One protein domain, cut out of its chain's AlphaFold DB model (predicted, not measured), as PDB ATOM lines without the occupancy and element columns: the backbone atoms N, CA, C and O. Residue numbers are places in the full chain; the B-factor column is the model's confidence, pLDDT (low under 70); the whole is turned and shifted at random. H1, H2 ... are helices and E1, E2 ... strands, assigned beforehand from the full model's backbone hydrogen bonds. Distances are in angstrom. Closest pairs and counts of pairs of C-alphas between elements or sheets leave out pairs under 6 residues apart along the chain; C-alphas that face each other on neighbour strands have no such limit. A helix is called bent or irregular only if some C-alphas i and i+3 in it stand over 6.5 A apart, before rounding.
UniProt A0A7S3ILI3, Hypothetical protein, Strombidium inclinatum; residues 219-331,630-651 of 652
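Overview. This is residues 219 to 331 and 630 to 651 of the 652 residues of the protein "Hypothetical protein" of Strombidium inclinatum (UniProt A0A7S3ILI3). A small, twisted sheet of four strands has H6 running across one face, while H3 and the loop after it reach away toward one end of the long axis and H4 and H7 lie toward the other end. Residues 295 to 300 and 307 to 312 stick out. The printed part has 135 residues, in chain order E1 E2 H1 H2 H3 E3 H4 H5 H6 H7 E4, and the sheet is antiparallel in the order E1, E3, E4, E2. The class is mixed, helices and strands; the whole is elongated, spanning 58 by 32 by 27 A, and only just loose, close to compact, with a radius of gyration of the C-alphas of 17.5 A.

Arrangement. E1, residues 219 to 221, is an edge strand, antiparallel to E3, residues 282 to 289, with N 219 and O 288 2.9 A apart. E3 is antiparallel to E4, residues 644 to 650, with N 287 and O 647 3.0 A apart. E4 is antiparallel to the other edge strand, E2, residues 236 to 240, with N 238 and O 646 2.9 A apart. H1, residues 244 to 249, and H2, residues 251 to 254, only graze the sheet. H3, residues 256 to 270, is not on it; H2 and H3 only just touch, and only at the corner, with C-alphas 252 and 259 closest at 5.6 A. H4, residues 301 to 307, and H5, residues 311 to 315, are not on the sheet. H6, residues 317 to 331, makes two layers, helix on sheet, at a height over the sheet of 9.4 A; it runs across the strands, at 83 degrees to E2 on the local plane. The closest C-alphas of H6 and E2 are those of Tyr 325 and Leu 237, 6.3 A apart. H4 is near H6, with 5 pairs of C-alphas within 10 A. H7, residues 631 to 636, is not on the sheet and is apart from H6. In H4, H6 and H7 every O i to N i+4 pair is within hydrogen-bond range; H3 has 10 of 11, H1 0 of 2 with 0 of 3 O i to N i+3 pairs, H5 0 of 1 with 2 of 2, and H2 is too short for an i+4 pair.

Along the chain. E1 begins at C-alpha 219 (40.559, 0.127, 49.589). H3 is 20.8 A long, E3 22.2 A, H6 19.2 A and E4 19.8 A. H1 is irregular, with C-alphas 245 and 248 7.4 A apart; H6 is only just irregular, with C-alphas 328 and 331 6.7 A apart. E4 ends at C-alpha 650 (47.634, 0.468, 35.491).

Size, cuts and confidence. The two farthest C-alphas, of Gly 272 and Asp 298, are 58.8 A apart. Residues 332 to 629 are not printed, and C-alphas 331 and 630 are 14.5 A apart across the cut. The links E1 to E2, H3 to E3 and E3 to H4 are long. Mean pLDDT of the printed part is 89.6, and residues 277 to 278 are under 70.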
ATOM      1  N   HIS A 219      39.277   0.267  48.909       94.00
ATOM      2  CA  HIS A 219      40.559   0.127  49.589       94.00
ATOM      3  C   HIS A 219      41.684  -0.057  48.573       94.00
ATOM      4  O   HIS A 219      41.758  -1.092  47.922       94.00
ATOM      5  N   THR A 220      42.575   0.926  48.453       93.88
ATOM      6  CA  THR A 220      43.818   0.763  47.683       93.88
ATOM      7  C   THR A 220      44.880   0.149  48.589       93.88
ATOM      8  O   THR A 220      45.057   0.617  49.715       93.88
ATOM      9  N   PHE A 221      45.565  -0.888  48.112       93.00
ATOM     10  CA  PHE A 221      46.581  -1.611  48.876       93.00
ATOM     11  C   PHE A 221      47.816  -1.907  48.023       93.00
ATOM     12  O   PHE A 221      47.722  -2.049  46.805       93.00
ATOM     13  N   ASP A 222      48.961  -2.019  48.692       91.12
ATOM     14  CA  ASP A 222      50.258  -2.352  48.105       91.12
ATOM     15  C   ASP A 222      50.944  -3.353  49.039       91.12
ATOM     16  O   ASP A 222      51.484  -2.991  50.085       91.12
ATOM     17  N   PHE A 223      50.769  -4.640  48.746       90.12
ATOM     18  CA  PHE A 223      51.371  -5.725  49.517       90.12
ATOM     19  C   PHE A 223      52.651  -6.173  48.814       90.12
ATOM     20  O   PHE A 223      52.628  -6.394  47.605       90.12
ATOM     21  N   ASP A 224      53.729  -6.400  49.568       87.06
ATOM     22  CA  ASP A 224      55.017  -6.858  49.023       87.06
ATOM     23  C   ASP A 224      54.893  -8.183  48.250       87.06
ATOM     24  O   ASP A 224      55.645  -8.457  47.315       87.06
ATOM     25  N   GLU A 225      53.920  -9.018  48.622       88.75
ATOM     26  CA  GLU A 225      53.642 -10.300  47.975       88.75
ATOM     27  C   GLU A 225      52.944 -10.165  46.609       88.75
ATOM     28  O   GLU A 225      52.759 -11.162  45.900       88.75
ATOM     29  N   TRP A 226      52.534  -8.952  46.231       91.88
ATOM     30  CA  TRP A 226      51.839  -8.655  44.983       91.88
ATOM     31  C   TRP A 226      52.797  -7.988  43.985       91.88
ATOM     32  O   TRP A 226      53.576  -7.113  44.354       91.88
ATOM     33  N   PRO A 227      52.758  -8.345  42.687       90.12
ATOM     34  CA  PRO A 227      53.641  -7.725  41.705       90.12
ATOM     35  C   PRO A 227      53.352  -6.228  41.537       90.12
ATOM     36  O   PRO A 227      52.295  -5.867  41.016       90.12
ATOM     37  N   ALA A 228      54.315  -5.378  41.896       88.50
ATOM     38  CA  ALA A 228      54.217  -3.921  41.741       88.50
ATOM     39  C   ALA A 228      54.296  -3.454  40.275       88.50
ATOM     40  O   ALA A 228      53.822  -2.373  39.928       88.50
ATOM     41  N   THR A 229      54.902  -4.256  39.389       87.88
ATOM     42  CA  THR A 229      55.023  -3.927  37.963       87.88
ATOM     43  C   THR A 229      54.656  -5.098  37.063       87.88
ATOM     44  O   THR A 229      54.858  -6.262  37.412       87.88
ATOM     45  N   ASN A 230      54.077  -4.807  35.896       86.62
ATOM     46  CA  ASN A 230      53.756  -5.825  34.896       86.62
ATOM     47  C   ASN A 230      53.647  -5.211  33.496       86.62
ATOM     48  O   ASN A 230      53.324  -4.041  33.314       86.62
ATOM     49  N   SER A 231      53.895  -6.039  32.486       83.44
ATOM     50  CA  SER A 231      53.728  -5.688  31.071       83.44
ATOM     51  C   SER A 231      52.264  -5.572  30.619       83.44
ATOM     52  O   SER A 231      51.966  -4.899  29.636       83.44
ATOM     53  N   ASN A 232      51.340  -6.251  31.302       83.50
ATOM     54  CA  ASN A 232      49.918  -6.234  30.987       83.50
ATOM     55  C   ASN A 232      49.210  -5.090  31.724       83.50
ATOM     56  O   ASN A 232      48.913  -5.215  32.912       83.50
ATOM     57  N   THR A 233      48.872  -4.025  31.005       84.88
ATOM     58  CA  THR A 233      48.192  -2.832  31.540       84.88
ATOM     59  C   THR A 233      46.668  -2.935  31.548       84.88
ATOM     60  O   THR A 233      45.987  -2.025  32.013       84.88
ATOM     61  N   LYS A 234      46.089  -4.029  31.036       88.56
ATOM     62  CA  LYS A 234      44.632  -4.169  30.974       88.56
ATOM     63  C   LYS A 234      44.041  -4.231  32.387       88.56
ATOM     64  O   LYS A 234      44.476  -5.063  33.185       88.56
ATOM     65  N   LYS A 235      43.014  -3.415  32.645       92.81
ATOM     66  CA  LYS A 235      42.200  -3.479  33.867       92.81
ATOM     67  C   LYS A 235      41.505  -4.840  33.976       92.81
ATOM     68  O   LYS A 235      40.892  -5.308  33.011       92.81
ATOM     69  N   VAL A 236      41.632  -5.494  35.128       93.62
ATOM     70  CA  VAL A 236      41.030  -6.806  35.410       93.62
ATOM     71  C   VAL A 236      40.293  -6.762  36.741       93.62
ATOM     72  O   VAL A 236      40.871  -6.406  37.765       93.62
ATOM     73  N   LEU A 237      39.030  -7.183  36.712       95.31
ATOM     74  CA  LEU A 237      38.157  -7.324  37.873       95.31
ATOM     75  C   LEU A 237      38.042  -8.815  38.219       95.31
ATOM     76  O   LEU A 237      37.734  -9.625  37.341       95.31
ATOM     77  N   ALA A 238      38.297  -9.189  39.470       95.00
ATOM     78  CA  ALA A 238      38.279 -10.580  39.916       95.00
ATOM     79  C   ALA A 238      37.439 -10.761  41.196       95.00
ATOM     80  O   ALA A 238      37.486  -9.909  42.082       95.00
ATOM     81  N   PRO A 239      36.669 -11.860  41.320       95.81
ATOM     82  CA  PRO A 239      35.903 -12.149  42.529       95.81
ATOM     83  C   PRO A 239      36.805 -12.527  43.703       95.81
ATOM     84  O   PRO A 239      37.696 -13.365  43.560       95.81
ATOM     85  N   PHE A 240      36.481 -12.026  44.893       95.00
ATOM     86  CA  PHE A 240      37.106 -12.438  46.146       95.00
ATOM     87  C   PHE A 240      36.050 -12.694  47.229       95.00
ATOM     88  O   PHE A 240      35.123 -11.916  47.425       95.00
ATOM     89  N   ASN A 241      36.156 -13.838  47.913       93.06
ATOM     90  CA  ASN A 241      35.100 -14.347  48.803       93.06
ATOM     91  C   ASN A 241      35.583 -14.728  50.209       93.06
ATOM     92  O   ASN A 241      34.775 -15.130  51.046       93.06
ATOM     93  N   LYS A 242      36.891 -14.636  50.467       91.00
ATOM     94  CA  LYS A 242      37.457 -14.820  51.808       91.00
ATOM     95  C   LYS A 242      37.308 -13.512  52.600       91.00
ATOM     96  O   LYS A 242      36.776 -12.532  52.093       91.00
ATOM     97  N   SER A 243      37.740 -13.524  53.858       88.06
ATOM     98  CA  SER A 243      37.868 -12.314  54.682       88.06
ATOM     99  C   SER A 243      38.686 -11.246  53.953       88.06
ATOM    100  O   SER A 243      39.727 -11.577  53.378       88.06
ATOM    101  N   MET A 244      38.251  -9.982  54.016       87.62
ATOM    102  CA  MET A 244      38.997  -8.858  53.426       87.62
ATOM    103  C   MET A 244      40.413  -8.720  53.999       87.62
ATOM    104  O   MET A 244      41.318  -8.278  53.300       87.62
ATOM    105  N   PHE A 245      40.634  -9.182  55.231       86.81
ATOM    106  CA  PHE A 245      41.942  -9.149  55.878       86.81
ATOM    107  C   PHE A 245      42.883 -10.285  55.457       86.81
ATOM    108  O   PHE A 245      44.082 -10.234  55.717       86.81
ATOM    109  N   LYS A 246      42.372 -11.309  54.764       87.44
ATOM    110  CA  LYS A 246      43.178 -12.437  54.268       87.44
ATOM    111  C   LYS A 246      43.727 -12.219  52.860       87.44
ATOM    112  O   LYS A 246      44.255 -13.153  52.275       87.44
ATOM    113  N   LEU A 247      43.604 -11.011  52.312       90.12
ATOM    114  CA  LEU A 247      43.939 -10.699  50.920       90.12
ATOM    115  C   LEU A 247      45.445 -10.798  50.600       90.12
ATOM    116  O   LEU A 247      45.803 -11.127  49.472       90.12
ATOM    117  N   ARG A 248      46.316 -10.571  51.592       89.38
ATOM    118  CA  ARG A 248      47.779 -10.445  51.439       89.38
ATOM    119  C   ARG A 248      48.423 -11.539  50.575       89.38
ATOM    120  O   ARG A 248      49.166 -11.220  49.661       89.38
ATOM    121  N   PHE A 249      48.081 -12.811  50.782       89.50
ATOM    122  CA  PHE A 249      48.718 -13.942  50.082       89.50
ATOM    123  C   PHE A 249      47.869 -14.545  48.949       89.50
ATOM    124  O   PHE A 249      48.154 -15.636  48.462       89.50
ATOM    125  N   GLU A 250      46.806 -13.863  48.525       92.38
ATOM    126  CA  GLU A 250      45.779 -14.439  47.643       92.38
ATOM    127  C   GLU A 250      45.976 -14.098  46.157       92.38
ATOM    128  O   GLU A 250      45.172 -14.504  45.317       92.38
ATOM    129  N   TYR A 251      47.059 -13.398  45.796       92.19
ATOM    130  CA  TYR A 251      47.358 -13.040  44.404       92.19
ATOM    131  C   TYR A 251      47.331 -14.240  43.430       92.19
ATOM    132  O   TYR A 251      46.663 -14.139  42.391       92.19
ATOM    133  N   PRO A 252      47.974 -15.394  43.732       91.31
ATOM    134  CA  PRO A 252      47.987 -16.542  42.820       91.31
ATOM    135  C   PRO A 252      46.602 -17.158  42.594       91.31
ATOM    136  O   PRO A 252      46.330 -17.689  41.515       91.31
ATOM    137  N   ASP A 253      45.726 -17.079  43.596       91.62
ATOM    138  CA  ASP A 253      44.372 -17.626  43.535       91.62
ATOM    139  C   ASP A 253      43.425 -16.675  42.790       91.62
ATOM    140  O   ASP A 253      42.669 -17.113  41.917       91.62
ATOM    141  N   ILE A 254      43.509 -15.370  43.066       93.12
ATOM    142  CA  ILE A 254      42.663 -14.333  42.456       93.12
ATOM    143  C   ILE A 254      42.997 -14.158  40.969       93.12
ATOM    144  O   ILE A 254      42.107 -14.178  40.115       93.12
ATOM    145  N   TYR A 255      44.284 -14.031  40.634       93.19
ATOM    146  CA  TYR A 255      44.758 -13.775  39.272       93.19
ATOM    147  C   TYR A 255      45.488 -14.975  38.667       93.19
ATOM    148  O   TYR A 255      46.461 -14.813  37.929       93.19
ATOM    149  N   ARG A 256      44.974 -16.189  38.899       90.62
ATOM    150  CA  ARG A 256      45.583 -17.462  38.468       90.62
ATOM    151  C   ARG A 256      46.118 -17.459  37.037       90.62
ATOM    152  O   ARG A 256      47.237 -17.892  36.784       90.62
ATOM    153  N   ASN A 257      45.335 -16.956  36.085       89.38
ATOM    154  CA  ASN A 257      45.729 -16.947  34.673       89.38
ATOM    155  C   ASN A 257      46.899 -16.000  34.371       89.38
ATOM    156  O   ASN A 257      47.664 -16.267  33.446       89.38
ATOM    157  N   ILE A 258      47.007 -14.886  35.097       89.56
ATOM    158  CA  ILE A 258      48.104 -13.920  34.953       89.56
ATOM    159  C   ILE A 258      49.333 -14.482  35.663       89.56
ATOM    160  O   ILE A 258      50.366 -14.652  35.023       89.56
ATOM    161  N   TYR A 259      49.165 -14.911  36.915       89.94
ATOM    162  CA  TYR A 259      50.208 -15.532  37.724       89.94
ATOM    163  C   TYR A 259      50.900 -16.693  36.995       89.94
ATOM    164  O   TYR A 259      52.118 -16.694  36.849       89.94
ATOM    165  N   LEU A 260      50.139 -17.648  36.442       90.50
ATOM    166  CA  LEU A 260      50.714 -18.786  35.713       90.50
ATOM    167  C   LEU A 260      51.478 -18.364  34.448       90.50
ATOM    168  O   LEU A 260      52.476 -18.993  34.096       90.50
ATOM    169  N   LYS A 261      51.016 -17.323  33.745       88.06
ATOM    170  CA  LYS A 261      51.694 -16.812  32.544       88.06
ATOM    171  C   LYS A 261      52.996 -16.110  32.896       88.06
ATOM    172  O   LYS A 261      53.984 -16.320  32.197       88.06
ATOM    173  N   ASP A 262      52.988 -15.308  33.950       86.62
ATOM    174  CA  ASP A 262      54.160 -14.562  34.396       86.62
ATOM    175  C   ASP A 262      55.201 -15.519  34.990       86.62
ATOM    176  O   ASP A 262      56.340 -15.536  34.526       86.62
ATOM    177  N   HIS A 263      54.783 -16.472  35.824       87.06
ATOM    178  CA  HIS A 263      55.661 -17.523  36.348       87.06
ATOM    179  C   HIS A 263      56.278 -18.390  35.232       87.06
ATOM    180  O   HIS A 263      57.456 -18.747  35.266       87.06
ATOM    181  N   ALA A 264      55.510 -18.728  34.188       87.31
ATOM    182  CA  ALA A 264      56.043 -19.456  33.033       87.31
ATOM    183  C   ALA A 264      57.037 -18.619  32.205       87.31
ATOM    184  O   ALA A 264      57.940 -19.179  31.577       87.31
ATOM    185  N   ARG A 265      56.875 -17.290  32.163       84.19
ATOM    186  CA  ARG A 265      57.821 -16.373  31.505       84.19
ATOM    187  C   ARG A 265      59.111 -16.254  32.303       84.19
ATOM    188  O   ARG A 265      60.179 -16.387  31.712       84.19
ATOM    189  N   GLU A 266      59.010 -16.092  33.614       84.56
ATOM    190  CA  GLU A 266      60.153 -16.050  34.528       84.56
ATOM    191  C   GLU A 266      60.985 -17.331  34.432       84.56
ATOM    192  O   GLU A 266      62.196 -17.264  34.229       84.56
ATOM    193  N   GLN A 267      60.345 -18.506  34.433       86.50
ATOM    194  CA  GLN A 267      61.044 -19.781  34.232       86.50
ATOM    195  C   GLN A 267      61.769 -19.867  32.882       86.50
ATOM    196  O   GLN A 267      62.874 -20.406  32.800       86.50
ATOM    197  N   LYS A 268      61.173 -19.342  31.804       86.25
ATOM    198  CA  LYS A 268      61.825 -19.303  30.483       86.25
ATOM    199  C   LYS A 268      63.010 -18.342  30.454       86.25
ATOM    200  O   LYS A 268      63.995 -18.648  29.785       86.25
ATOM    201  N   ALA A 269      62.921 -17.224  31.166       84.00
ATOM    202  CA  ALA A 269      64.014 -16.270  31.288       84.00
ATOM    203  C   ALA A 269      65.180 -16.842  32.102       84.00
ATOM    204  O   ALA A 269      66.318 -16.802  31.645       84.00
ATOM    205  N   LEU A 270      64.886 -17.499  33.229       85.12
ATOM    206  CA  LEU A 270      65.857 -18.267  34.019       85.12
ATOM    207  C   LEU A 270      66.540 -19.369  33.196       85.12
ATOM    208  O   LEU A 270      67.730 -19.619  33.360       85.12
ATOM    209  N   ALA A 271      65.813 -19.996  32.271       84.94
ATOM    210  CA  ALA A 271      66.361 -20.982  31.339       84.94
ATOM    211  C   ALA A 271      67.134 -20.368  30.148       84.94
ATOM    212  O   ALA A 271      67.493 -21.102  29.226       84.94
ATOM    213  N   GLY A 272      67.337 -19.045  30.112       80.38
ATOM    214  CA  GLY A 272      68.024 -18.330  29.028       80.38
ATOM    215  C   GLY A 272      67.261 -18.298  27.698       80.38
ATOM    216  O   GLY A 272      67.830 -17.952  26.668       80.38
ATOM    217  N   LYS A 273      65.978 -18.680  27.688       79.88
ATOM    218  CA  LYS A 273      65.137 -18.767  26.478       79.88
ATOM    219  C   LYS A 273      64.336 -17.492  26.201       79.88
ATOM    220  O   LYS A 273      63.635 -17.437  25.191       79.88
ATOM    221  N   LEU A 274      64.372 -16.510  27.102       77.25
ATOM    222  CA  LEU A 274      63.609 -15.267  27.002       77.25
ATOM    223  C   LEU A 274      64.375 -14.119  27.671       77.25
ATOM    224  O   LEU A 274      64.738 -14.233  28.837       77.25
ATOM    225  N   ASP A 275      64.580 -13.013  26.958       74.88
ATOM    226  CA  ASP A 275      65.135 -11.785  27.534       74.88
ATOM    227  C   ASP A 275      63.994 -10.864  27.991       74.88
ATOM    228  O   ASP A 275      63.225 -10.354  27.175       74.88
ATOM    229  N   LEU A 276      63.859 -10.687  29.308       72.50
ATOM    230  CA  LEU A 276      62.826  -9.845  29.924       72.50
ATOM    231  C   LEU A 276      63.221  -8.359  29.976       72.50
ATOM    232  O   LEU A 276      62.352  -7.517  30.192       72.50
ATOM    233  N   SER A 277      64.496  -8.013  29.753       67.69
ATOM    234  CA  SER A 277      65.004  -6.640  29.909       67.69
ATOM    235  C   SER A 277      64.471  -5.664  28.851       67.69
ATOM    236  O   SER A 277      64.378  -4.464  29.102       67.69
ATOM    237  N   MET A 278      64.061  -6.170  27.684       66.56
ATOM    238  CA  MET A 278      63.500  -5.352  26.601       66.56
ATOM    239  C   MET A 278      62.007  -5.044  26.771       66.56
ATOM    240  O   MET A 278      61.439  -4.277  25.987       66.56
ATOM    241  N   GLN A 279      61.330  -5.652  27.748       73.38
ATOM    242  CA  GLN A 279      59.887  -5.517  27.882       73.38
ATOM    243  C   GLN A 279      59.528  -4.290  28.721       73.38
ATOM    244  O   GLN A 279      59.937  -4.160  29.872       73.38
ATOM    245  N   LYS A 280      58.710  -3.393  28.156       81.69
ATOM    246  CA  LYS A 280      58.146  -2.276  28.922       81.69
ATOM    247  C   LYS A 280      57.268  -2.827  30.046       81.69
ATOM    248  O   LYS A 280      56.314  -3.564  29.786       81.69
ATOM    249  N   VAL A 281      57.604  -2.455  31.275       85.69
ATOM    250  CA  VAL A 281      56.827  -2.738  32.479       85.69
ATOM    251  C   VAL A 281      56.204  -1.445  32.980       85.69
ATOM    252  O   VAL A 281      56.817  -0.381  32.896       85.69
ATOM    253  N   PHE A 282      54.980  -1.543  33.478       88.25
ATOM    254  CA  PHE A 282      54.241  -0.422  34.039       88.25
ATOM    255  C   PHE A 282      53.909  -0.711  35.497       88.25
ATOM    256  O   PHE A 282      53.825  -1.883  35.879       88.25
ATOM    257  N   LYS A 283      53.746   0.344  36.297       90.81
ATOM    258  CA  LYS A 283      53.299   0.220  37.683       90.81
ATOM    259  C   LYS A 283      51.840  -0.211  37.727       90.81
ATOM    260  O   LYS A 283      51.038   0.187  36.885       90.81
ATOM    261  N   ILE A 284      51.513  -1.064  38.684       92.12
ATOM    262  CA  ILE A 284      50.167  -1.599  38.851       92.12
ATOM    263  C   ILE A 284      49.616  -1.114  40.173       92.12
ATOM    264  O   ILE A 284      50.266  -1.231  41.206       92.12
ATOM    265  N   LYS A 285      48.365  -0.681  40.129       93.56
ATOM    266  CA  LYS A 285      47.573  -0.359  41.299       93.56
ATOM    267  C   LYS A 285      46.578  -1.480  41.578       93.56
ATOM    268  O   LYS A 285      45.915  -1.984  40.660       93.56
ATOM    269  N   TYR A 286      46.458  -1.848  42.850       94.94
ATOM    270  CA  TYR A 286      45.474  -2.815  43.320       94.94
ATOM    271  C   TYR A 286      44.452  -2.158  44.232       94.94
ATOM    272  O   TYR A 286      44.783  -1.343  45.097       94.94
ATOM    273  N   GLN A 287      43.189  -2.520  44.028       95.81
ATOM    274  CA  GLN A 287      42.083  -2.007  44.819       95.81
ATOM    275  C   GLN A 287      41.112  -3.121  45.202       95.81
ATOM    276  O   GLN A 287      40.946  -4.104  44.480       95.81
ATOM    277  N   LEU A 288      40.462  -2.969  46.349       96.06
ATOM    278  CA  LEU A 288      39.408  -3.843  46.843       96.06
ATOM    279  C   LEU A 288      38.117  -3.030  46.952       96.06
ATOM    280  O   LEU A 288      37.999  -2.135  47.790       96.06
ATOM    281  N   ASN A 289      37.145  -3.387  46.122       96.62
ATOM    282  CA  ASN A 289      35.802  -2.836  46.152       96.62
ATOM    283  C   ASN A 289      34.913  -3.683  47.068       96.62
ATOM    284  O   ASN A 289      34.758  -4.898  46.886       96.62
ATOM    285  N   ILE A 290      34.347  -3.013  48.070       94.88
ATOM    286  CA  ILE A 290      33.601  -3.625  49.173       94.88
ATOM    287  C   ILE A 290      32.080  -3.524  48.971       94.88
ATOM    288  O   ILE A 290      31.318  -4.193  49.671       94.88
ATOM    289  N   LEU A 291      31.618  -2.758  47.982       93.88
ATOM    290  CA  LEU A 291      30.203  -2.440  47.774       93.88
ATOM    291  C   LEU A 291      29.321  -3.688  47.597       93.88
ATOM    292  O   LEU A 291      28.198  -3.726  48.087       93.88
ATOM    293  N   THR A 292      29.845  -4.748  46.979       91.12
ATOM    294  CA  THR A 292      29.127  -6.022  46.778       91.12
ATOM    295  C   THR A 292      28.877  -6.820  48.057       91.12
ATOM    296  O   THR A 292      28.120  -7.785  48.032       91.12
ATOM    297  N   SER A 293      29.531  -6.463  49.166       89.69
ATOM    298  CA  SER A 293      29.356  -7.146  50.454       89.69
ATOM    299  C   SER A 293      28.186  -6.608  51.273       89.69
ATOM    300  O   SER A 293      27.859  -7.190  52.306       89.69
ATOM    301  N   MET A 294      27.581  -5.504  50.830       91.94
ATOM    302  CA  MET A 294      26.470  -4.864  51.519       91.94
ATOM    303  C   MET A 294      25.224  -5.752  51.469       91.94
ATOM    304  O   MET A 294      25.023  -6.540  50.544       91.94
ATOM    305  N   SER A 295      24.404  -5.650  52.504       86.94
ATOM    306  CA  SER A 295      23.176  -6.413  52.652       86.94
ATOM    307  C   SER A 295      22.125  -5.957  51.647       86.94
ATOM    308  O   SER A 295      21.887  -4.766  51.471       86.94
ATOM    309  N   GLU A 296      21.438  -6.933  51.062       82.50
ATOM    310  CA  GLU A 296      20.298  -6.735  50.163       82.50
ATOM    311  C   GLU A 296      18.963  -7.062  50.864       82.50
ATOM    312  O   GLU A 296      17.979  -7.424  50.221       82.50
ATOM    313  N   ASN A 297      18.918  -7.003  52.204       79.56
ATOM    314  CA  ASN A 297      17.695  -7.295  52.965       79.56
ATOM    315  C   ASN A 297      16.557  -6.312  52.647       79.56
ATOM    316  O   ASN A 297      15.405  -6.734  52.577       79.56
ATOM    317  N   ASP A 298      16.894  -5.036  52.438       71.94
ATOM    318  CA  ASP A 298      15.939  -3.951  52.173       71.94
ATOM    319  C   ASP A 298      15.730  -3.691  50.669       71.94
ATOM    320  O   ASP A 298      15.125  -2.691  50.285       71.94
ATOM    321  N   GLY A 299      16.244  -4.574  49.806       80.50
ATOM    322  CA  GLY A 299      16.166  -4.456  48.351       80.50
ATOM    323  C   GLY A 299      17.503  -4.705  47.662       80.50
ATOM    324  O   GLY A 299      18.549  -4.836  48.304       80.50
ATOM    325  N   SER A 300      17.474  -4.780  46.332       87.00
ATOM    326  CA  SER A 300      18.691  -4.952  45.541       87.00
ATOM    327  C   SER A 300      19.482  -3.645  45.469       87.00
ATOM    328  O   SER A 300      18.942  -2.580  45.167       87.00
ATOM    329  N   ILE A 301      20.800  -3.715  45.669       91.00
ATOM    330  CA  ILE A 301      21.676  -2.540  45.536       91.00
ATOM    331  C   ILE A 301      21.677  -2.020  44.093       91.00
ATOM    332  O   ILE A 301      21.760  -0.812  43.874       91.00
ATOM    333  N   THR A 302      21.578  -2.904  43.091       91.38
ATOM    334  CA  THR A 302      21.517  -2.472  41.681       91.38
ATOM    335  C   THR A 302      20.235  -1.729  41.372       91.38
ATOM    336  O   THR A 302      20.288  -0.751  40.634       91.38
ATOM    337  N   GLU A 303      19.123  -2.156  41.965       90.62
ATOM    338  CA  GLU A 303      17.830  -1.493  41.833       90.62
ATOM    339  C   GLU A 303      17.910  -0.084  42.427       90.62
ATOM    340  O   GLU A 303      17.703   0.884  41.697       90.62
ATOM    341  N   ALA A 304      18.353   0.038  43.685       92.00
ATOM    342  CA  ALA A 304      18.496   1.319  44.383       92.00
ATOM    343  C   ALA A 304      19.463   2.295  43.684       92.00
ATOM    344  O   ALA A 304      19.237   3.503  43.657       92.00
ATOM    345  N   ILE A 305      20.547   1.789  43.084       93.62
ATOM    346  CA  ILE A 305      21.457   2.615  42.278       93.62
ATOM    347  C   ILE A 305      20.793   3.021  40.957       93.62
ATOM    348  O   ILE A 305      20.899   4.180  40.563       93.62
ATOM    349  N   SER A 306      20.108   2.100  40.268       91.50
ATOM    350  CA  SER A 306      19.470   2.375  38.972       91.50
ATOM    351  C   SER A 306      18.323   3.386  39.071       91.50
ATOM    352  O   SER A 306      18.167   4.219  38.176       91.50
ATOM    353  N   SER A 307      17.573   3.362  40.176       89.81
ATOM    354  CA  SER A 307      16.475   4.289  40.457       89.81
ATOM    355  C   SER A 307      16.947   5.628  41.033       89.81
ATOM    356  O   SER A 307      16.183   6.591  41.025       89.81
ATOM    357  N   SER A 308      18.209   5.735  41.467       91.38
ATOM    358  CA  SER A 308      18.749   6.963  42.054       91.38
ATOM    359  C   SER A 308      18.740   8.144  41.076       91.38
ATOM    360  O   SER A 308      19.131   8.045  39.903       91.38
ATOM    361  N   GLU A 309      18.323   9.305  41.575       89.38
ATOM    362  CA  GLU A 309      18.393  10.585  40.865       89.38
ATOM    363  C   GLU A 309      19.802  11.208  40.917       89.38
ATOM    364  O   GLU A 309      20.138  12.056  40.086       89.38
ATOM    365  N   GLU A 310      20.657  10.772  41.850       93.75
ATOM    366  CA  GLU A 310      22.011  11.302  42.032       93.75
ATOM    367  C   GLU A 310      22.963  10.771  40.951       93.75
ATOM    368  O   GLU A 310      23.681   9.792  41.137       93.75
ATOM    369  N   LEU A 311      23.013  11.449  39.804       92.56
ATOM    370  CA  LEU A 311      23.829  11.032  38.658       92.56
ATOM    371  C   LEU A 311      25.342  10.964  38.958       92.56
ATOM    372  O   LEU A 311      26.070  10.192  38.331       92.56
ATOM    373  N   GLU A 312      25.819  11.739  39.933       94.19
ATOM    374  CA  GLU A 312      27.229  11.777  40.338       94.19
ATOM    375  C   GLU A 312      27.739  10.424  40.868       94.19
ATOM    376  O   GLU A 312      28.924  10.123  40.703       94.19
ATOM    377  N   ILE A 313      26.873   9.554  41.413       95.81
ATOM    378  CA  ILE A 313      27.293   8.222  41.892       95.81
ATOM    379  C   ILE A 313      27.889   7.377  40.760       95.81
ATOM    380  O   ILE A 313      28.847   6.637  40.975       95.81
ATOM    381  N   PHE A 314      27.386   7.543  39.533       95.94
ATOM    382  CA  PHE A 314      27.846   6.815  38.350       95.94
ATOM    383  C   PHE A 314      29.184   7.320  37.813       95.94
ATOM    384  O   PHE A 314      29.745   6.706  36.907       95.94
ATOM    385  N   LYS A 315      29.716   8.424  38.350       94.75
ATOM    386  CA  LYS A 315      31.076   8.884  38.043       94.75
ATOM    387  C   LYS A 315      32.126   8.195  38.916       94.75
ATOM    388  O   LYS A 315      33.269   8.109  38.469       94.75
ATOM    389  N   THR A 316      31.734   7.675  40.080       95.31
ATOM    390  CA  THR A 316      32.633   7.057  41.068       95.31
ATOM    391  C   THR A 316      33.144   5.683  40.619       95.31
ATOM    392  O   THR A 316      32.398   4.886  40.042       95.31
ATOM    393  N   ASP A 317      34.414   5.384  40.907       93.75
ATOM    394  CA  ASP A 317      35.052   4.127  40.483       93.75
ATOM    395  C   ASP A 317      34.419   2.904  41.151       93.75
ATOM    396  O   ASP A 317      34.226   1.878  40.508       93.75
ATOM    397  N   VAL A 318      33.997   3.025  42.415       95.31
ATOM    398  CA  VAL A 318      33.356   1.932  43.166       95.31
ATOM    399  C   VAL A 318      32.081   1.451  42.477       95.31
ATOM    400  O   VAL A 318      31.871   0.243  42.324       95.31
ATOM    401  N   VAL A 319      31.224   2.378  42.044       96.56
ATOM    402  CA  VAL A 319      29.974   2.031  41.360       96.56
ATOM    403  C   VAL A 319      30.277   1.491  39.964       96.56
ATOM    404  O   VAL A 319      29.755   0.434  39.603       96.56
ATOM    405  N   LYS A 320      31.161   2.144  39.198       95.62
ATOM    406  CA  LYS A 320      31.553   1.680  37.854       95.62
ATOM    407  C   LYS A 320      32.138   0.272  37.876       95.62
ATOM    408  O   LYS A 320      31.683  -0.571  37.111       95.62
ATOM    409  N   ASP A 321      33.072  -0.007  38.780       96.06
ATOM    410  CA  ASP A 321      33.731  -1.311  38.888       96.06
ATOM    411  C   ASP A 321      32.747  -2.415  39.283       96.06
ATOM    412  O   ASP A 321      32.812  -3.526  38.750       96.06
ATOM    413  N   MET A 322      31.789  -2.113  40.167       95.88
ATOM    414  CA  MET A 322      30.716  -3.048  40.505       95.88
ATOM    415  C   MET A 322      29.836  -3.354  39.282       95.88
ATOM    416  O   MET A 322      29.555  -4.523  38.996       95.88
ATOM    417  N   LEU A 323      29.399  -2.319  38.557       96.44
ATOM    418  CA  LEU A 323      28.542  -2.468  37.380       96.44
ATOM    419  C   LEU A 323      29.271  -3.193  36.243       96.44
ATOM    420  O   LEU A 323      28.715  -4.117  35.652       96.44
ATOM    421  N   ASP A 324      30.526  -2.844  35.969       95.94
ATOM    422  CA  ASP A 324      31.341  -3.494  34.943       95.94
ATOM    423  C   ASP A 324      31.610  -4.961  35.277       95.94
ATOM    424  O   ASP A 324      31.573  -5.812  34.382       95.94
ATOM    425  N   TYR A 325      31.814  -5.287  36.555       96.31
ATOM    426  CA  TYR A 325      31.937  -6.670  36.990       96.31
ATOM    427  C   TYR A 325      30.649  -7.460  36.730       96.31
ATOM    428  O   TYR A 325      30.691  -8.489  36.050       96.31
ATOM    429  N   LYS A 326      29.491  -6.975  37.208       95.56
ATOM    430  CA  LYS A 326      28.189  -7.640  36.989       95.56
ATOM    431  C   LYS A 326      27.867  -7.763  35.491       95.56
ATOM    432  O   LYS A 326      27.405  -8.814  35.029       95.56
ATOM    433  N   TRP A 327      28.200  -6.734  34.712       95.56
ATOM    434  CA  TRP A 327      28.062  -6.727  33.258       95.56
ATOM    435  C   TRP A 327      28.861  -7.849  32.591       95.56
ATOM    436  O   TRP A 327      28.300  -8.622  31.809       95.56
ATOM    437  N   GLN A 328      30.149  -7.975  32.928       94.56
ATOM    438  CA  GLN A 328      31.044  -9.001  32.380       94.56
ATOM    439  C   GLN A 328      30.705 -10.411  32.885       94.56
ATOM    440  O   GLN A 328      30.839 -11.380  32.135       94.56
ATOM    441  N   ALA A 329      30.250 -10.540  34.133       93.81
ATOM    442  CA  ALA A 329      29.967 -11.825  34.763       93.81
ATOM    443  C   ALA A 329      28.703 -12.502  34.210       93.81
ATOM    444  O   ALA A 329      28.675 -13.730  34.057       93.81
ATOM    445  N   PHE A 330      27.642 -11.738  33.918       93.94
ATOM    446  CA  PHE A 330      26.391 -12.326  33.429       93.94
ATOM    447  C   PHE A 330      25.564 -11.450  32.483       93.94
ATOM    448  O   PHE A 330      25.099 -11.977  31.467       93.94
ATOM    449  N   ALA A 331      25.371 -10.159  32.776       94.19
ATOM    450  CA  ALA A 331      24.321  -9.375  32.113       94.19
ATOM    451  C   ALA A 331      24.574  -9.225  30.606       94.19
ATOM    452  O   ALA A 331      23.669  -9.427  29.795       94.19
ATOM    453  N   SER A 630      17.405 -16.621  40.515       84.12
ATOM    454  CA  SER A 630      16.809 -17.064  41.785       84.12
ATOM    455  C   SER A 630      17.642 -16.564  42.968       84.12
ATOM    456  O   SER A 630      18.872 -16.545  42.889       84.12
ATOM    457  N   ALA A 631      16.997 -16.272  44.103       82.94
ATOM    458  CA  ALA A 631      17.679 -15.955  45.361       82.94
ATOM    459  C   ALA A 631      18.707 -17.034  45.764       82.94
ATOM    460  O   ALA A 631      19.786 -16.720  46.268       82.94
ATOM    461  N   ASN A 632      18.427 -18.311  45.470       84.38
ATOM    462  CA  ASN A 632      19.376 -19.403  45.705       84.38
ATOM    463  C   ASN A 632      20.618 -19.280  44.819       84.38
ATOM    464  O   ASN A 632      21.734 -19.516  45.281       84.38
ATOM    465  N   THR A 633      20.451 -18.880  43.558       86.06
ATOM    466  CA  THR A 633      21.568 -18.642  42.638       86.06
ATOM    467  C   THR A 633      22.420 -17.467  43.108       86.06
ATOM    468  O   THR A 633      23.643 -17.598  43.115       86.06
ATOM    469  N   LYS A 634      21.801 -16.371  43.568       85.38
ATOM    470  CA  LYS A 634      22.523 -15.218  44.135       85.38
ATOM    471  C   LYS A 634      23.367 -15.616  45.354       85.38
ATOM    472  O   LYS A 634      24.536 -15.258  45.456       85.38
ATOM    473  N   LYS A 635      22.822 -16.452  46.246       84.44
ATOM    474  CA  LYS A 635      23.537 -16.923  47.449       84.44
ATOM    475  C   LYS A 635      24.666 -17.912  47.146       84.44
ATOM    476  O   LYS A 635      25.733 -17.814  47.753       84.44
ATOM    477  N   THR A 636      24.437 -18.859  46.239       87.44
ATOM    478  CA  THR A 636      25.370 -19.971  45.963       87.44
ATOM    479  C   THR A 636      26.462 -19.608  44.962       87.44
ATOM    480  O   THR A 636      27.601 -20.051  45.108       87.44
ATOM    481  N   ASN A 637      26.154 -18.790  43.953       90.88
ATOM    482  CA  ASN A 637      27.088 -18.500  42.875       90.88
ATOM    483  C   ASN A 637      28.012 -17.322  43.209       90.88
ATOM    484  O   ASN A 637      27.841 -16.202  42.724       90.88
ATOM    485  N   LYS A 638      29.066 -17.622  43.970       90.06
ATOM    486  CA  LYS A 638      30.098 -16.664  44.394       90.06
ATOM    487  C   LYS A 638      31.037 -16.170  43.287       90.06
ATOM    488  O   LYS A 638      31.905 -15.343  43.549       90.06
ATOM    489  N   THR A 639      30.866 -16.665  42.059       90.75
ATOM    490  CA  THR A 639      31.568 -16.143  40.873       90.75
ATOM    491  C   THR A 639      30.772 -15.078  40.134       90.75
ATOM    492  O   THR A 639      31.363 -14.292  39.415       90.75
ATOM    493  N   LYS A 640      29.442 -15.047  40.285       90.44
ATOM    494  CA  LYS A 640      28.591 -13.973  39.747       90.44
ATOM    495  C   LYS A 640      28.298 -12.909  40.798       90.44
ATOM    496  O   LYS A 640      28.242 -11.732  40.471       90.44
ATOM    497  N   PHE A 641      28.152 -13.347  42.047       91.88
ATOM    498  CA  PHE A 641      27.852 -12.519  43.212       91.88
ATOM    499  C   PHE A 641      28.942 -12.720  44.273       91.88
ATOM    500  O   PHE A 641      28.732 -13.443  45.259       91.88
ATOM    501  N   PRO A 642      30.156 -12.199  44.031       93.81
ATOM    502  CA  PRO A 642      31.232 -12.293  44.999       93.81
ATOM    503  C   PRO A 642      30.977 -11.385  46.201       93.81
ATOM    504  O   PRO A 642      30.252 -10.399  46.101       93.81
ATOM    505  N   LYS A 643      31.613 -11.698  47.334       91.75
ATOM    506  CA  LYS A 643      31.593 -10.817  48.510       91.75
ATOM    507  C   LYS A 643      32.328  -9.505  48.214       91.75
ATOM    508  O   LYS A 643      31.813  -8.439  48.526       91.75
ATOM    509  N   TYR A 644      33.486  -9.583  47.567       95.00
ATOM    510  CA  TYR A 644      34.325  -8.440  47.215       95.00
ATOM    511  C   TYR A 644      34.822  -8.544  45.771       95.00
ATOM    512  O   TYR A 644      34.939  -9.647  45.224       95.00
ATOM    513  N   ILE A 645      35.174  -7.409  45.171       96.69
ATOM    514  CA  ILE A 645      35.805  -7.359  43.847       96.69
ATOM    515  C   ILE A 645      37.218  -6.812  44.014       96.69
ATOM    516  O   ILE A 645      37.407  -5.733  44.569       96.69
ATOM    517  N   VAL A 646      38.209  -7.553  43.525       96.62
ATOM    518  CA  VAL A 646      39.604  -7.111  43.486       96.62
ATOM    519  C   VAL A 646      39.907  -6.589  42.092       96.62
ATOM    520  O   VAL A 646      39.675  -7.268  41.085       96.62
ATOM    521  N   ILE A 647      40.410  -5.366  42.046       96.12
ATOM    522  CA  ILE A 647      40.734  -4.635  40.834       96.12
ATOM    523  C   ILE A 647      42.246  -4.564  40.699       96.12
ATOM    524  O   ILE A 647      42.967  -4.262  41.648       96.12
ATOM    525  N   ARG A 648      42.704  -4.837  39.484       93.88
ATOM    526  CA  ARG A 648      44.075  -4.640  39.038       93.88
ATOM    527  C   ARG A 648      44.035  -3.701  37.849       93.88
ATOM    528  O   ARG A 648      43.468  -4.073  36.820       93.88
ATOM    529  N   GLU A 649      44.666  -2.546  37.955       93.00
ATOM    530  CA  GLU A 649      44.735  -1.552  36.882       93.00
ATOM    531  C   GLU A 649      46.132  -0.942  36.774       93.00
ATOM    532  O   GLU A 649      46.973  -1.119  37.653       93.00
ATOM    533  N   ASN A 650      46.404  -0.294  35.645       90.31
ATOM    534  CA  ASN A 650      47.634   0.468  35.491       90.31
ATOM    535  C   ASN A 650      47.606   1.664  36.446       90.31
ATOM    536  O   ASN A 650      46.578   2.329  36.547       90.31
ATOM    537  N   GLU A 651      48.712   1.924  37.130       84.38
ATOM    538  CA  GLU A 651      48.884   3.180  37.853       84.38
ATOM    539  C   GLU A 651      49.264   4.254  36.820       84.38
ATOM    540  O   GLU A 651      50.252   4.086  36.097       84.38
TER     541      GLU A 651